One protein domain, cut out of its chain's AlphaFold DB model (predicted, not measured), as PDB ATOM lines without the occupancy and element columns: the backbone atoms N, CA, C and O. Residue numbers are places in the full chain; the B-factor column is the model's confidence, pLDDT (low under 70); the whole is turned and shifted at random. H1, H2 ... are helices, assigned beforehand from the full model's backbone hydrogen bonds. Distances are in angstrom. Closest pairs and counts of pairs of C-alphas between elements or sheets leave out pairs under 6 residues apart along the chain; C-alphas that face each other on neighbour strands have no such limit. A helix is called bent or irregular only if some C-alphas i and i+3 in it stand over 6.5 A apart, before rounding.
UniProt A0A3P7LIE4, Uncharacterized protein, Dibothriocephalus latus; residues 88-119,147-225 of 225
ATOM      1  N   GLY A  88      -7.782 -32.014 -58.399       83.88
ATOM      2  CA  GLY A  88      -6.952 -31.050 -57.670       83.88
ATOM      3  C   GLY A  88      -7.501 -30.628 -56.301       83.88
ATOM      4  O   GLY A  88      -6.805 -29.920 -55.576       83.88
ATOM      5  N   PHE A  89      -8.700 -31.082 -55.905       86.88
ATOM      6  CA  PHE A  89      -9.323 -30.728 -54.628       86.88
ATOM      7  C   PHE A  89      -8.443 -31.110 -53.438       86.88
ATOM      8  O   PHE A  89      -8.203 -30.291 -52.562       86.88
ATOM      9  N   GLN A  90      -7.935 -32.342 -53.419       86.25
ATOM     10  CA  GLN A  90      -7.146 -32.847 -52.294       86.25
ATOM     11  C   GLN A  90      -5.835 -32.067 -52.141       86.25
ATOM     12  O   GLN A  90      -5.526 -31.595 -51.050       86.25
ATOM     13  N   ALA A  91      -5.106 -31.854 -53.241       87.31
ATOM     14  CA  ALA A  91      -3.894 -31.036 -53.242       87.31
ATOM     15  C   ALA A  91      -4.181 -29.601 -52.772       87.31
ATOM     16  O   ALA A  91      -3.414 -29.037 -51.995       87.31
ATOM     17  N   ARG A  92      -5.318 -29.036 -53.196       86.38
ATOM     18  CA  ARG A  92      -5.760 -27.698 -52.801       86.38
ATOM     19  C   ARG A  92      -6.127 -27.613 -51.325       86.38
ATOM     20  O   ARG A  92      -5.749 -26.648 -50.674       86.38
ATOM     21  N   PHE A  93      -6.819 -28.618 -50.805       87.25
ATOM     22  CA  PHE A  93      -7.177 -28.698 -49.397       87.25
ATOM     23  C   PHE A  93      -5.925 -28.715 -48.519       87.25
ATOM     24  O   PHE A  93      -5.826 -27.919 -47.594       87.25
ATOM     25  N   PHE A  94      -4.937 -29.555 -48.849       88.56
ATOM     26  CA  PHE A  94      -3.669 -29.583 -48.116       88.56
ATOM     27  C   PHE A  94      -2.865 -28.290 -48.272       88.56
ATOM     28  O   PHE A  94      -2.288 -27.826 -47.294       88.56
ATOM     29  N   TYR A  95      -2.861 -27.686 -49.464       89.50
ATOM     30  CA  TYR A  95      -2.250 -26.376 -49.688       89.50
ATOM     31  C   TYR A  95      -2.874 -25.306 -48.784       89.50
ATOM     32  O   TYR A  95      -2.153 -24.645 -48.046       89.50
ATOM     33  N   ASP A  96      -4.205 -25.163 -48.806       87.50
ATOM     34  CA  ASP A  96      -4.909 -24.144 -48.025       87.50
ATOM     35  C   ASP A  96      -4.770 -24.427 -46.513       87.50
ATOM     36  O   ASP A  96      -4.472 -23.510 -45.758       87.50
ATOM     37  N   LEU A  97      -4.850 -25.692 -46.076       88.31
ATOM     38  CA  LEU A  97      -4.621 -26.088 -44.680       88.31
ATOM     39  C   LEU A  97      -3.206 -25.734 -44.200       88.31
ATOM     40  O   LEU A  97      -3.030 -25.242 -43.086       88.31
ATOM     41  N   LEU A  98      -2.192 -25.991 -45.027       88.88
ATOM     42  CA  LEU A  98      -0.799 -25.716 -44.689       88.88
ATOM     43  C   LEU A  98      -0.513 -24.215 -44.680       88.88
ATOM     44  O   LEU A  98       0.159 -23.729 -43.773       88.88
ATOM     45  N   THR A  99      -1.054 -23.477 -45.651       88.25
ATOM     46  CA  THR A  99      -1.013 -22.014 -45.676       88.25
ATOM     47  C   THR A  99      -1.675 -21.433 -44.432       88.25
ATOM     48  O   THR A  99      -1.070 -20.591 -43.774       88.25
ATOM     49  N   ASP A 100      -2.864 -21.904 -44.061       84.31
ATOM     50  CA  ASP A 100      -3.592 -21.415 -42.890       84.31
ATOM     51  C   ASP A 100      -2.837 -21.745 -41.589       84.31
ATOM     52  O   ASP A 100      -2.700 -20.884 -40.719       84.31
ATOM     53  N   ALA A 101      -2.250 -22.943 -41.477       86.88
ATOM     54  CA  ALA A 101      -1.396 -23.315 -40.348       86.88
ATOM     55  C   ALA A 101      -0.131 -22.440 -40.258       86.88
ATOM     56  O   ALA A 101       0.225 -21.964 -39.176       86.88
ATOM     57  N   CYS A 102       0.525 -22.170 -41.392       85.81
ATOM     58  CA  CYS A 102       1.679 -21.272 -41.451       85.81
ATOM     59  C   CYS A 102       1.287 -19.839 -41.087       85.81
ATOM     60  O   CYS A 102       2.007 -19.177 -40.349       85.81
ATOM     61  N   GLN A 103       0.138 -19.354 -41.556       82.25
ATOM     62  CA  GLN A 103      -0.367 -18.021 -41.233       82.25
ATOM     63  C   GLN A 103      -0.737 -17.891 -39.760       82.25
ATOM     64  O   GLN A 103      -0.426 -16.870 -39.150       82.25
ATOM     65  N   PHE A 104      -1.333 -18.926 -39.173       82.44
ATOM     66  CA  PHE A 104      -1.601 -18.987 -37.743       82.44
ATOM     67  C   PHE A 104      -0.303 -18.894 -36.928       82.44
ATOM     68  O   PHE A 104      -0.202 -18.066 -36.019       82.44
ATOM     69  N   MET A 105       0.714 -19.680 -37.293       81.88
ATOM     70  CA  MET A 105       2.025 -19.652 -36.639       81.88
ATOM     71  C   MET A 105       2.734 -18.305 -36.834       81.88
ATOM     72  O   MET A 105       3.215 -17.722 -35.866       81.88
ATOM     73  N   ASN A 106       2.728 -17.763 -38.053       79.94
ATOM     74  CA  ASN A 106       3.302 -16.456 -38.369       79.94
ATOM     75  C   ASN A 106       2.600 -15.337 -37.590       79.94
ATOM     76  O   ASN A 106       3.260 -14.428 -37.096       79.94
ATOM     77  N   ARG A 107       1.273 -15.408 -37.427       73.50
ATOM     78  CA  ARG A 107       0.501 -14.447 -36.630       73.50
ATOM     79  C   ARG A 107       0.871 -14.528 -35.151       73.50
ATOM     80  O   ARG A 107       1.031 -13.486 -34.526       73.50
ATOM     81  N   ARG A 108       1.044 -15.735 -34.601       73.44
ATOM     82  CA  ARG A 108       1.514 -15.934 -33.218       73.44
ATOM     83  C   ARG A 108       2.920 -15.375 -33.012       73.44
ATOM     84  O   ARG A 108       3.107 -14.565 -32.111       73.44
ATOM     85  N   PHE A 109       3.854 -15.716 -33.896       75.38
ATOM     86  CA  PHE A 109       5.225 -15.216 -33.835       75.38
ATOM     87  C   PHE A 109       5.288 -13.687 -33.956       75.38
ATOM     88  O   PHE A 109       6.014 -13.027 -33.218       75.38
ATOM     89  N   LEU A 110       4.504 -13.103 -34.867       70.62
ATOM     90  CA  LEU A 110       4.458 -11.655 -35.056       70.62
ATOM     91  C   LEU A 110       3.902 -10.954 -33.816       70.62
ATOM     92  O   LEU A 110       4.473  -9.960 -33.396       70.62
ATOM     93  N   LEU A 111       2.845 -11.481 -33.191       69.50
ATOM     94  CA  LEU A 111       2.291 -10.912 -31.957       69.50
ATOM     95  C   LEU A 111       3.287 -10.958 -30.792       69.50
ATOM     96  O   LEU A 111       3.337 -10.014 -30.009       69.50
ATOM     97  N   GLU A 112       4.084 -12.018 -30.689       69.31
ATOM     98  CA  GLU A 112       5.147 -12.125 -29.684       69.31
ATOM     99  C   GLU A 112       6.272 -11.118 -29.957       69.31
ATOM    100  O   GLU A 112       6.617 -10.331 -29.081       69.31
ATOM    101  N   HIS A 113       6.765 -11.044 -31.196       68.69
ATOM    102  CA  HIS A 113       7.825 -10.103 -31.569       68.69
ATOM    103  C   HIS A 113       7.371  -8.629 -31.534       68.69
ATOM    104  O   HIS A 113       8.155  -7.726 -31.242       68.69
ATOM    105  N   SER A 114       6.091  -8.367 -31.809       57.66
ATOM    106  CA  SER A 114       5.479  -7.042 -31.704       57.66
ATOM    107  C   SER A 114       5.143  -6.646 -30.264       57.66
ATOM    108  O   SER A 114       5.156  -5.449 -29.990       57.66
ATOM    109  N   ARG A 115       4.895  -7.587 -29.335       51.34
ATOM    110  CA  ARG A 115       4.725  -7.279 -27.894       51.34
ATOM    111  C   ARG A 115       5.969  -6.637 -27.286       51.34
ATOM    112  O   ARG A 115       5.823  -5.775 -26.428       51.34
ATOM    113  N   ASP A 116       7.154  -7.017 -27.754       51.94
ATOM    114  CA  ASP A 116       8.422  -6.461 -27.265       51.94
ATOM    115  C   ASP A 116       8.789  -5.113 -27.918       51.94
ATOM    116  O   ASP A 116       9.661  -4.406 -27.417       51.94
ATOM    117  N   SER A 117       8.139  -4.738 -29.032       48.38
ATOM    118  CA  SER A 117       8.489  -3.544 -29.829       48.38
ATOM    119  C   SER A 117       7.403  -2.459 -29.896       48.38
ATOM    120  O   SER A 117       7.732  -1.315 -30.208       48.38
ATOM    121  N   LEU A 118       6.128  -2.767 -29.620       44.88
ATOM    122  CA  LEU A 118       5.067  -1.760 -29.518       44.88
ATOM    123  C   LEU A 118       4.850  -1.345 -28.053       44.88
ATOM    124  O   LEU A 118       4.589  -2.215 -27.220       44.88
ATOM    125  N   PRO A 119       4.849  -0.040 -27.716       41.84
ATOM    126  CA  PRO A 119       4.219   0.396 -26.477       41.84
ATOM    127  C   PRO A 119       2.732  -0.009 -26.520       41.84
ATOM    128  O   PRO A 119       2.115   0.043 -27.590       41.84
ATOM    129  N   HIS A 147      -0.196  15.007 -43.114       47.53
ATOM    130  CA  HIS A 147       1.055  14.800 -43.839       47.53
ATOM    131  C   HIS A 147       2.285  15.125 -42.986       47.53
ATOM    132  O   HIS A 147       3.167  14.282 -42.904       47.53
ATOM    133  N   GLY A 148       2.314  16.261 -42.282       58.41
ATOM    134  CA  GLY A 148       3.444  16.639 -41.424       58.41
ATOM    135  C   GLY A 148       3.589  15.776 -40.166       58.41
ATOM    136  O   GLY A 148       4.693  15.587 -39.662       58.41
ATOM    137  N   LEU A 149       2.493  15.208 -39.655       55.25
ATOM    138  CA  LEU A 149       2.524  14.280 -38.523       55.25
ATOM    139  C   LEU A 149       2.962  12.875 -38.964       55.25
ATOM    140  O   LEU A 149       3.754  12.246 -38.271       55.25
ATOM    141  N   VAL A 150       2.527  12.413 -40.142       62.22
ATOM    142  CA  VAL A 150       3.049  11.190 -40.776       62.22
ATOM    143  C   VAL A 150       4.527  11.351 -41.128       62.22
ATOM    144  O   VAL A 150       5.286  10.422 -40.902       62.22
ATOM    145  N   GLU A 151       4.950  12.513 -41.624       54.00
ATOM    146  CA  GLU A 151       6.339  12.804 -41.996       54.00
ATOM    147  C   GLU A 151       7.262  12.854 -40.769       54.00
ATOM    148  O   GLU A 151       8.285  12.181 -40.782       54.00
ATOM    149  N   ASN A 152       6.848  13.482 -39.660       57.78
ATOM    150  CA  ASN A 152       7.602  13.444 -38.396       57.78
ATOM    151  C   ASN A 152       7.644  12.036 -37.759       57.78
ATOM    152  O   ASN A 152       8.680  11.610 -37.257       57.78
ATOM    153  N   ILE A 153       6.545  11.270 -37.811       57.88
ATOM    154  CA  ILE A 153       6.516   9.871 -37.332       57.88
ATOM    155  C   ILE A 153       7.363   8.958 -38.236       57.88
ATOM    156  O   ILE A 153       7.951   7.982 -37.767       57.88
ATOM    157  N   MET A 154       7.441   9.269 -39.531       56.03
ATOM    158  CA  MET A 154       8.206   8.518 -40.524       56.03
ATOM    159  C   MET A 154       9.699   8.881 -40.511       56.03
ATOM    160  O   MET A 154      10.520   7.995 -40.739       56.03
ATOM    161  N   GLU A 155      10.066  10.124 -40.183       59.00
ATOM    162  CA  GLU A 155      11.457  10.548 -39.962       59.00
ATOM    163  C   GLU A 155      12.059   9.922 -38.692       59.00
ATOM    164  O   GLU A 155      13.230   9.535 -38.699       59.00
ATOM    165  N   GLU A 156      11.268   9.727 -37.629       54.81
ATOM    166  CA  GLU A 156      11.721   9.042 -36.405       54.81
ATOM    167  C   GLU A 156      11.687   7.498 -36.502       54.81
ATOM    168  O   GLU A 156      12.422   6.798 -35.788       54.81
ATOM    169  N   ALA A 157      10.904   6.928 -37.427       58.16
ATOM    170  CA  ALA A 157      10.876   5.493 -37.709       58.16
ATOM    171  C   ALA A 157      12.098   5.067 -38.545       58.16
ATOM    172  O   ALA A 157      12.048   4.887 -39.759       58.16
ATOM    173  N   THR A 158      13.224   4.874 -37.858       65.25
ATOM    174  CA  THR A 158      14.520   4.419 -38.384       65.25
ATOM    175  C   THR A 158      14.369   3.347 -39.483       65.25
ATOM    176  O   THR A 158      14.070   2.190 -39.183       65.25
ATOM    177  N   LEU A 159      14.645   3.692 -40.748       69.88
ATOM    178  CA  LEU A 159      14.587   2.792 -41.920       69.88
ATOM    179  C   LEU A 159      15.296   1.445 -41.705       69.88
ATOM    180  O   LEU A 159      14.897   0.426 -42.264       69.88
ATOM    181  N   TRP A 160      16.331   1.425 -40.862       65.62
ATOM    182  CA  TRP A 160      17.014   0.204 -40.443       65.62
ATOM    183  C   TRP A 160      16.099  -0.770 -39.687       65.62
ATOM    184  O   TRP A 160      16.077  -1.959 -39.992       65.62
ATOM    185  N   LYS A 161      15.292  -0.270 -38.743       68.75
ATOM    186  CA  LYS A 161      14.303  -1.077 -38.015       68.75
ATOM    187  C   LYS A 161      13.233  -1.594 -38.973       68.75
ATOM    188  O   LYS A 161      12.917  -2.779 -38.945       68.75
ATOM    189  N   PHE A 162      12.749  -0.743 -39.881       75.94
ATOM    190  CA  PHE A 162      11.814  -1.161 -40.930       75.94
ATOM    191  C   PHE A 162      12.400  -2.267 -41.823       75.94
ATOM    192  O   PHE A 162      11.738  -3.273 -42.068       75.94
ATOM    193  N   GLY A 163      13.657  -2.127 -42.251       74.94
ATOM    194  CA  GLY A 163      14.358  -3.133 -43.049       74.94
ATOM    195  C   GLY A 163      14.494  -4.475 -42.329       74.94
ATOM    196  O   GLY A 163      14.221  -5.521 -42.920       74.94
ATOM    197  N   VAL A 164      14.838  -4.458 -41.038       77.06
ATOM    198  CA  VAL A 164      14.910  -5.675 -40.214       77.06
ATOM    199  C   VAL A 164      13.532  -6.334 -40.090       77.06
ATOM    200  O   VAL A 164      13.417  -7.535 -40.343       77.06
ATOM    201  N   HIS A 165      12.470  -5.571 -39.816       72.25
ATOM    202  CA  HIS A 165      11.105  -6.108 -39.748       72.25
ATOM    203  C   HIS A 165      10.635  -6.694 -41.084       72.25
ATOM    204  O   HIS A 165      10.092  -7.800 -41.117       72.25
ATOM    205  N   LEU A 166      10.892  -6.003 -42.197       80.00
ATOM    206  CA  LEU A 166      10.565  -6.497 -43.531       80.00
ATOM    207  C   LEU A 166      11.322  -7.795 -43.840       80.00
ATOM    208  O   LEU A 166      10.725  -8.740 -44.347       80.00
ATOM    209  N   SER A 167      12.606  -7.881 -43.486       82.88
ATOM    210  CA  SER A 167      13.404  -9.093 -43.705       82.88
ATOM    211  C   SER A 167      12.873 -10.305 -42.918       82.88
ATOM    212  O   SER A 167      12.780 -11.405 -43.469       82.88
ATOM    213  N   GLY A 168      12.425 -10.110 -41.671       81.69
ATOM    214  CA  GLY A 168      11.747 -11.142 -40.877       81.69
ATOM    215  C   GLY A 168      10.426 -11.605 -41.504       81.69
ATOM    216  O   GLY A 168      10.170 -12.802 -41.617       81.69
ATOM    217  N   LEU A 169       9.605 -10.672 -41.996       80.50
ATOM    218  CA  LEU A 169       8.353 -11.009 -42.686       80.50
ATOM    219  C   LEU A 169       8.601 -11.765 -43.996       80.50
ATOM    220  O   LEU A 169       7.914 -12.744 -44.292       80.50
ATOM    221  N   LEU A 170       9.599 -11.336 -44.771       86.62
ATOM    222  CA  LEU A 170       9.971 -11.979 -46.030       86.62
ATOM    223  C   LEU A 170      10.486 -13.401 -45.807       86.62
ATOM    224  O   LEU A 170      10.106 -14.296 -46.555       86.62
ATOM    225  N   THR A 171      11.299 -13.636 -44.775       86.88
ATOM    226  CA  THR A 171      11.801 -14.987 -44.465       86.88
ATOM    227  C   THR A 171      10.685 -15.938 -44.033       86.88
ATOM    228  O   THR A 171      10.628 -17.063 -44.530       86.88
ATOM    229  N   MET A 172       9.732 -15.485 -43.210       84.19
ATOM    230  CA  MET A 172       8.547 -16.285 -42.860       84.19
ATOM    231  C   MET A 172       7.691 -16.618 -44.080       84.19
ATOM    232  O   MET A 172       7.239 -17.753 -44.243       84.19
ATOM    233  N   LYS A 173       7.487 -15.637 -44.966       84.50
ATOM    234  CA  LYS A 173       6.724 -15.834 -46.205       84.50
ATOM    235  C   LYS A 173       7.452 -16.748 -47.187       84.50
ATOM    236  O   LYS A 173       6.812 -17.578 -47.824       84.50
ATOM    237  N   ALA A 174       8.775 -16.657 -47.272       90.56
ATOM    238  CA  ALA A 174       9.582 -17.575 -48.064       90.56
ATOM    239  C   ALA A 174       9.447 -19.017 -47.554       90.56
ATOM    240  O   ALA A 174       9.261 -19.930 -48.355       90.56
ATOM    241  N   TYR A 175       9.461 -19.223 -46.234       89.31
ATOM    242  CA  TYR A 175       9.255 -20.542 -45.635       89.31
ATOM    243  C   TYR A 175       7.853 -21.106 -45.924       89.31
ATOM    244  O   TYR A 175       7.725 -22.263 -46.323       89.31
ATOM    245  N   GLU A 176       6.811 -20.273 -45.823       88.69
ATOM    246  CA  GLU A 176       5.433 -20.620 -46.210       88.69
ATOM    247  C   GLU A 176       5.356 -21.086 -47.676       88.69
ATOM    248  O   GLU A 176       4.742 -22.113 -47.973       88.69
ATOM    249  N   ILE A 177       6.018 -20.379 -48.597       89.38
ATOM    250  CA  ILE A 177       6.060 -20.754 -50.019       89.38
ATOM    251  C   ILE A 177       6.784 -22.088 -50.208       89.38
ATOM    252  O   ILE A 177       6.264 -22.959 -50.896       89.38
ATOM    253  N   ILE A 178       7.943 -22.286 -49.578       90.38
ATOM    254  CA  ILE A 178       8.717 -23.532 -49.703       90.38
ATOM    255  C   ILE A 178       7.896 -24.741 -49.241       90.38
ATOM    256  O   ILE A 178       7.885 -25.772 -49.914       90.38
ATOM    257  N   LEU A 179       7.174 -24.607 -48.126       89.38
ATOM    258  CA  LEU A 179       6.312 -25.663 -47.597       89.38
ATOM    259  C   LEU A 179       5.113 -25.963 -48.508       89.38
ATOM    260  O   LEU A 179       4.728 -27.121 -48.676       89.38
ATOM    261  N   THR A 180       4.517 -24.931 -49.103       90.62
ATOM    262  CA  THR A 180       3.276 -25.053 -49.887       90.62
ATOM    263  C   THR A 180       3.511 -25.366 -51.370       90.62
ATOM    264  O   THR A 180       2.627 -25.919 -52.033       90.62
ATOM    265  N   GLN A 181       4.713 -25.100 -51.887       89.94
ATOM    266  CA  GLN A 181       5.116 -25.324 -53.277       89.94
ATOM    267  C   GLN A 181       4.824 -26.736 -53.825       89.94
ATOM    268  O   GLN A 181       4.222 -26.824 -54.900       89.94
ATOM    269  N   PRO A 182       5.191 -27.851 -53.157       88.44
ATOM    270  CA  PRO A 182       4.956 -29.187 -53.716       88.44
ATOM    271  C   PRO A 182       3.466 -29.468 -53.959       88.44
ATOM    272  O   PRO A 182       3.105 -30.035 -54.990       88.44
ATOM    273  N   PHE A 183       2.585 -29.016 -53.063       89.25
ATOM    274  CA  PHE A 183       1.134 -29.171 -53.211       89.25
ATOM    275  C   PHE A 183       0.580 -28.335 -54.362       89.25
ATOM    276  O   PHE A 183      -0.279 -28.808 -55.111       89.25
ATOM    277  N   TYR A 184       1.108 -27.122 -54.546       89.19
ATOM    278  CA  TYR A 184       0.760 -26.284 -55.687       89.19
ATOM    279  C   TYR A 184       1.136 -26.954 -57.016       89.19
ATOM    280  O   TYR A 184       0.316 -27.000 -57.934       89.19
ATOM    281  N   VAL A 185       2.333 -27.542 -57.113       87.31
ATOM    282  CA  VAL A 185       2.775 -28.233 -58.335       87.31
ATOM    283  C   VAL A 185       1.927 -29.468 -58.631       87.31
ATOM    284  O   VAL A 185       1.524 -29.665 -59.778       87.31
ATOM    285  N   ILE A 186       1.595 -30.271 -57.615       87.44
ATOM    286  CA  ILE A 186       0.703 -31.427 -57.791       87.44
ATOM    287  C   ILE A 186      -0.665 -30.966 -58.300       87.44
ATOM    288  O   ILE A 186      -1.171 -31.529 -59.269       87.44
ATOM    289  N   MET A 187      -1.233 -29.913 -57.702       88.50
ATOM    290  CA  MET A 187      -2.501 -29.333 -58.142       88.50
ATOM    291  C   MET A 187      -2.440 -28.942 -59.625       88.50
ATOM    292  O   MET A 187      -3.276 -29.399 -60.398       88.50
ATOM    293  N   VAL A 188      -1.438 -28.162 -60.050       86.94
ATOM    294  CA  VAL A 188      -1.304 -27.722 -61.452       86.94
ATOM    295  C   VAL A 188      -1.138 -28.908 -62.407       86.94
ATOM    296  O   VAL A 188      -1.775 -28.924 -63.457       86.94
ATOM    297  N   ARG A 189      -0.361 -29.937 -62.048       85.44
ATOM    298  CA  ARG A 189      -0.197 -31.143 -62.885       85.44
ATOM    299  C   ARG A 189      -1.482 -31.970 -62.995       85.44
ATOM    300  O   ARG A 189      -1.805 -32.460 -64.075       85.44
ATOM    301  N   GLN A 190      -2.264 -32.077 -61.921       86.81
ATOM    302  CA  GLN A 190      -3.597 -32.690 -61.975       86.81
ATOM    303  C   GLN A 190      -4.562 -31.894 -62.871       86.81
ATOM    304  O   GLN A 190      -5.401 -32.475 -63.551       86.81
ATOM    305  N   MET A 191      -4.427 -30.565 -62.917       86.25
ATOM    306  CA  MET A 191      -5.195 -29.725 -63.841       86.25
ATOM    307  C   MET A 191      -4.712 -29.866 -65.294       86.25
ATOM    308  O   MET A 191      -5.529 -29.940 -66.205       86.25
ATOM    309  N   ALA A 192      -3.403 -29.955 -65.526       84.88
ATOM    310  CA  ALA A 192      -2.830 -30.113 -66.863       84.88
ATOM    311  C   ALA A 192      -3.154 -31.484 -67.486       84.88
ATOM    312  O   ALA A 192      -3.561 -31.565 -68.642       84.88
ATOM    313  N   SER A 193      -3.051 -32.561 -66.709       81.44
ATOM    314  CA  SER A 193      -3.397 -33.923 -67.155       81.44
ATOM    315  C   SER A 193      -4.871 -34.078 -67.531       81.44
ATOM    316  O   SER A 193      -5.194 -34.802 -68.471       81.44
ATOM    317  N   PHE A 194      -5.767 -33.338 -66.871       82.25
ATOM    318  CA  PHE A 194      -7.175 -33.264 -67.264       82.25
ATOM    319  C   PHE A 194      -7.348 -32.770 -68.716       82.25
ATOM    320  O   PHE A 194      -8.214 -33.269 -69.445       82.25
ATOM    321  N   VAL A 195      -6.527 -31.799 -69.134       77.94
ATOM    322  CA  VAL A 195      -6.520 -31.257 -70.500       77.94
ATOM    323  C   VAL A 195      -5.894 -32.237 -71.483       77.94
ATOM    324  O   VAL A 195      -6.454 -32.450 -72.555       77.94
ATOM    325  N   GLY A 196      -4.773 -32.853 -71.103       73.88
ATOM    326  CA  GLY A 196      -4.049 -33.821 -71.934       73.88
ATOM    327  C   GLY A 196      -4.741 -35.178 -72.110       73.88
ATOM    328  O   GLY A 196      -4.210 -36.036 -72.801       73.88
ATOM    329  N   GLU A 197      -5.909 -35.387 -71.491       73.88
ATOM    330  CA  GLU A 197      -6.611 -36.681 -71.419       73.88
ATOM    331  C   GLU A 197      -5.781 -37.807 -70.764       73.88
ATOM    332  O   GLU A 197      -6.035 -38.997 -70.967       73.88
ATOM    333  N   GLU A 198      -4.792 -37.451 -69.943       73.44
ATOM    334  CA  GLU A 198      -3.863 -38.405 -69.343       73.44
ATOM    335  C   GLU A 198      -4.454 -39.017 -68.065       73.44
ATOM    336  O   GLU A 198      -4.646 -38.355 -67.045       73.44
ATOM    337  N   SER A 199      -4.706 -40.328 -68.079       66.06
ATOM    338  CA  SER A 199      -5.309 -41.055 -66.946       66.06
ATOM    339  C   SER A 199      -4.365 -41.289 -65.750       66.06
ATOM    340  O   SER A 199      -4.793 -41.804 -64.714       66.06
ATOM    341  N   GLY A 200      -3.090 -40.896 -65.861       62.72
ATOM    342  CA  GLY A 200      -2.035 -41.177 -64.877       62.72
ATOM    343  C   GLY A 200      -2.112 -40.381 -63.566       62.72
ATOM    344  O   GLY A 200      -1.431 -40.737 -62.603       62.72
ATOM    345  N   TYR A 201      -2.947 -39.338 -63.507       66.06
ATOM    346  CA  TYR A 201      -2.957 -38.338 -62.425       66.06
ATOM    347  C   TYR A 201      -4.303 -38.216 -61.683       66.06
ATOM    348  O   TYR A 201      -4.500 -37.290 -60.889       66.06
ATOM    349  N   ASN A 202      -5.224 -39.160 -61.914       68.62
ATOM    350  CA  ASN A 202      -6.596 -39.126 -61.391       68.62
ATOM    351  C   ASN A 202      -6.674 -39.051 -59.858       68.62
ATOM    352  O   ASN A 202      -7.527 -38.352 -59.316       68.62
ATOM    353  N   TRP A 203      -5.777 -39.741 -59.153       75.88
ATOM    354  CA  TRP A 203      -5.724 -39.720 -57.692       75.88
ATOM    355  C   TRP A 203      -4.526 -38.926 -57.191       75.88
ATOM    356  O   TRP A 203      -3.454 -38.985 -57.783       75.88
ATOM    357  N   PHE A 204      -4.668 -38.233 -56.058       78.44
ATOM    358  CA  PHE A 204      -3.587 -37.429 -55.476       78.44
ATOM    359  C   PHE A 204      -2.315 -38.244 -55.203       78.44
ATOM    360  O   PHE A 204      -1.232 -37.870 -55.638       78.44
ATOM    361  N   HIS A 205      -2.441 -39.395 -54.539       77.12
ATOM    362  CA  HIS A 205      -1.299 -40.265 -54.244       77.12
ATOM    363  C   HIS A 205      -0.670 -40.847 -55.520       77.12
ATOM    364  O   HIS A 205       0.550 -40.957 -55.615       77.12
ATOM    365  N   GLN A 206      -1.498 -41.175 -56.517       80.06
ATOM    366  CA  GLN A 206      -1.043 -41.659 -57.815       80.06
ATOM    367  C   GLN A 206      -0.287 -40.557 -58.561       80.06
ATOM    368  O   GLN A 206       0.798 -40.810 -59.063       80.06
ATOM    369  N   ALA A 207      -0.795 -39.324 -58.550       79.69
ATOM    370  CA  ALA A 207      -0.124 -38.166 -59.125       79.69
ATOM    371  C   ALA A 207       1.238 -37.922 -58.462       79.69
ATOM    372  O   ALA A 207       2.233 -37.772 -59.162       79.69
ATOM    373  N   VAL A 208       1.313 -37.958 -57.127       80.50
ATOM    374  CA  VAL A 208       2.581 -37.825 -56.385       80.50
ATOM    375  C   VAL A 208       3.584 -38.901 -56.803       80.50
ATOM    376  O   VAL A 208       4.737 -38.585 -57.095       80.50
ATOM    377  N   TRP A 209       3.145 -40.160 -56.866       78.69
ATOM    378  CA  TRP A 209       3.996 -41.285 -57.250       78.69
ATOM    379  C   TRP A 209       4.479 -41.193 -58.702       78.69
ATOM    380  O   TRP A 209       5.661 -41.400 -58.977       78.69
ATOM    381  N   THR A 210       3.586 -40.843 -59.628       79.12
ATOM    382  CA  THR A 210       3.903 -40.667 -61.049       79.12
ATOM    383  C   THR A 210       4.917 -39.539 -61.247       79.12
ATOM    384  O   THR A 210       5.942 -39.759 -61.888       79.12
ATOM    385  N   ILE A 211       4.722 -38.380 -60.604       78.50
ATOM    386  CA  ILE A 211       5.676 -37.252 -60.657       78.50
ATOM    387  C   ILE A 211       7.040 -37.670 -60.112       78.50
ATOM    388  O   ILE A 211       8.071 -37.364 -60.713       78.50
ATOM    389  N   TYR A 212       7.052 -38.387 -58.987       77.81
ATOM    390  CA  TYR A 212       8.287 -38.866 -58.379       77.81
ATOM    391  C   TYR A 212       9.053 -39.816 -59.310       77.81
ATOM    392  O   TYR A 212      10.276 -39.730 -59.408       77.81
ATOM    393  N   LYS A 213       8.341 -40.685 -60.035       78.50
ATOM    394  CA  LYS A 213       8.936 -41.645 -60.971       78.50
ATOM    395  C   LYS A 213       9.422 -40.996 -62.274       78.50
ATOM    396  O   LYS A 213      10.440 -41.428 -62.804       78.50
ATOM    397  N   GLU A 214       8.710 -39.995 -62.788       75.50
ATOM    398  CA  GLU A 214       9.014 -39.355 -64.078       75.50
ATOM    399  C   GLU A 214      10.013 -38.197 -63.967       75.50
ATOM    400  O   GLU A 214      10.869 -38.036 -64.832       75.50
ATOM    401  N   SER A 215       9.911 -37.374 -62.920       63.81
ATOM    402  CA  SER A 215      10.673 -36.120 -62.783       63.81
ATOM    403  C   SER A 215      11.574 -36.064 -61.536       63.81
ATOM    404  O   SER A 215      12.298 -35.082 -61.350       63.81
ATOM    405  N   GLY A 216      11.535 -37.081 -60.663       73.56
ATOM    406  CA  GLY A 216      12.261 -37.090 -59.387       73.56
ATOM    407  C   GLY A 216      11.834 -35.964 -58.429       73.56
ATOM    408  O   GLY A 216      10.802 -35.320 -58.610       73.56
ATOM    409  N   LEU A 217      12.648 -35.688 -57.400       65.31
ATOM    410  CA  LEU A 217      12.391 -34.599 -56.436       65.31
ATOM    411  C   LEU A 217      12.475 -33.199 -57.068       65.31
ATOM    412  O   LEU A 217      11.785 -32.276 -56.640       65.31
ATOM    413  N   THR A 218      13.283 -33.037 -58.116       65.81
ATOM    414  CA  THR A 218      13.452 -31.770 -58.847       65.81
ATOM    415  C   THR A 218      12.208 -31.369 -59.637       65.81
ATOM    416  O   THR A 218      11.974 -30.179 -59.848       65.81
ATOM    417  N   GLY A 219      11.358 -32.334 -60.006       62.25
ATOM    418  CA  GLY A 219      10.094 -32.083 -60.704       62.25
ATOM    419  C   GLY A 219       9.069 -31.279 -59.901       62.25
ATOM    420  O   GLY A 219       8.188 -30.660 -60.498       62.25
ATOM    421  N   PHE A 220       9.194 -31.252 -58.570       62.25
ATOM    422  CA  PHE A 220       8.353 -30.440 -57.684       62.25
ATOM    423  C   PHE A 220       8.803 -28.972 -57.595       62.25
ATOM    424  O   PHE A 220       8.047 -28.138 -57.104       62.25
ATOM    425  N   PHE A 221      10.004 -28.640 -58.082       60.09
ATOM    426  CA  PHE A 221      10.549 -27.276 -58.073       60.09
ATOM    427  C   PHE A 221      10.679 -26.659 -59.469       60.09
ATOM    428  O   PHE A 221      10.931 -25.462 -59.587       60.09
ATOM    429  N   GLN A 222      10.475 -27.440 -60.530       60.19
ATOM    430  CA  GLN A 222      10.410 -26.908 -61.885       60.19
ATOM    431  C   GLN A 222       9.084 -26.172 -62.101       60.19
ATOM    432  O   GLN A 222       8.022 -26.777 -62.251       60.19
ATOM    433  N   VAL A 223       9.162 -24.842 -62.135       49.97
ATOM    434  CA  VAL A 223       8.163 -24.005 -62.804       49.97
ATOM    435  C   VAL A 223       8.326 -24.273 -64.296       49.97
ATOM    436  O   VAL A 223       9.377 -23.977 -64.855       49.97
ATOM    437  N   SER A 224       7.325 -24.916 -64.903       42.47
ATOM    438  CA  SER A 224       7.277 -25.185 -66.343       42.47
ATOM    439  C   SER A 224       7.459 -23.865 -67.097       42.47
ATOM    440  O   SER A 224       6.561 -23.024 -67.073       42.47
ATOM    441  N   SER A 225       8.631 -23.680 -67.698       35.44
ATOM    442  CA  SER A 225       8.889 -22.692 -68.748       35.44
ATOM    443  C   SER A 225       8.653 -23.324 -70.109       35.44
ATOM    444  O   SER A 225       8.749 -24.566 -70.202       35.44
TER     445      SER A 225
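AT A GLANCE: This is residues 88 to 119 and 147 to 225 of the 225 residues of an uncharacterized protein of Dibothriocephalus latus (UniProt A0A3P7LIE4). The model is a long, narrow rod in which H1 and the bent helix H3 run opposite ways side by side, in contact toward the end where H1 begins and parting toward the other end. At the contacting end H4 crosses the arm H3b, with the short H5 next to it, while at the far end residues 147 to 164, which include H2, stick out. The printed part has 111 residues with five named helices, in the order H1, H2, H3, H4, H5, and no named strand; its class is all helix. It is extended, with a radius of gyration of the C-alphas of 20.5 A and spans of 63 by 28 by 25 A.

HOW THE PARTS SIT: H1, residues 89 to 115, comes first, and H2, residues 147 to 156, touches no helix. H3, residues 159 to 195, is the hub, touching three other helices. By its hydrogen bonds it was assigned as one helix, but it is bent: C-alphas 179 and 182 are 7.2 A apart, and its arms H3a, residues 159 to 179, and H3b, residues 182 to 195, stand at a steep tilt of 52 degrees. Residues 98 to 106 of H1 touch H3a, opposite ways at a shallow tilt of 26 degrees; the closest C-alphas, of Cys 102 and Glu 176, are 6.1 A apart. Residues 89 to 95 of H1 touch H3b, opposite ways at a shallow tilt of 27 degrees, closest at the C-alphas of Ala 91 and Phe 183, 5.4 A. H4, residues 204 to 215, touches H3b with residues 204 to 208, about perpendicular at 88 degrees; the closest C-alphas, of Ile 186 and Val 208, are 6.8 A apart. Helix packing is mostly aligned, but only just: 2 of 3 touching pairs given a tilt are shallow. H5, residues 217 to 220, only just touches H3b, with 3 pairs of C-alphas within 8 A, the closest being Pro 182 and Phe 220 at 5.4 A. In H1, H2, H3a and H4 every O i to N i+4 pair is within hydrogen-bond range, in H3b 9 of 10 are, and H5 is too short for such a pair.

IN THESE COORDINATES: H1 begins at C-alpha 89 (-9.323, -30.728, -54.628) and is 38.2 A long. H2 is 14.2 A long, H3a 30.2 A, H3b 20.4 A and H4 16.1 A. H5 ends at C-alpha 220 (8.353, -30.440, -57.684).

THE WHOLE: The C-alphas farthest apart, of Gly 148 and Ser 199, are 63.7 A apart. Residues 120 to 146 are not printed, and C-alphas 119 and 147 are 22.8 A apart across this cut. No link printed whole is long. Mean pLDDT of the printed part is 74.5; it is under 70 at residues 111 to 119, 147 to 161, 199 to 202, 215 and 217 to 225.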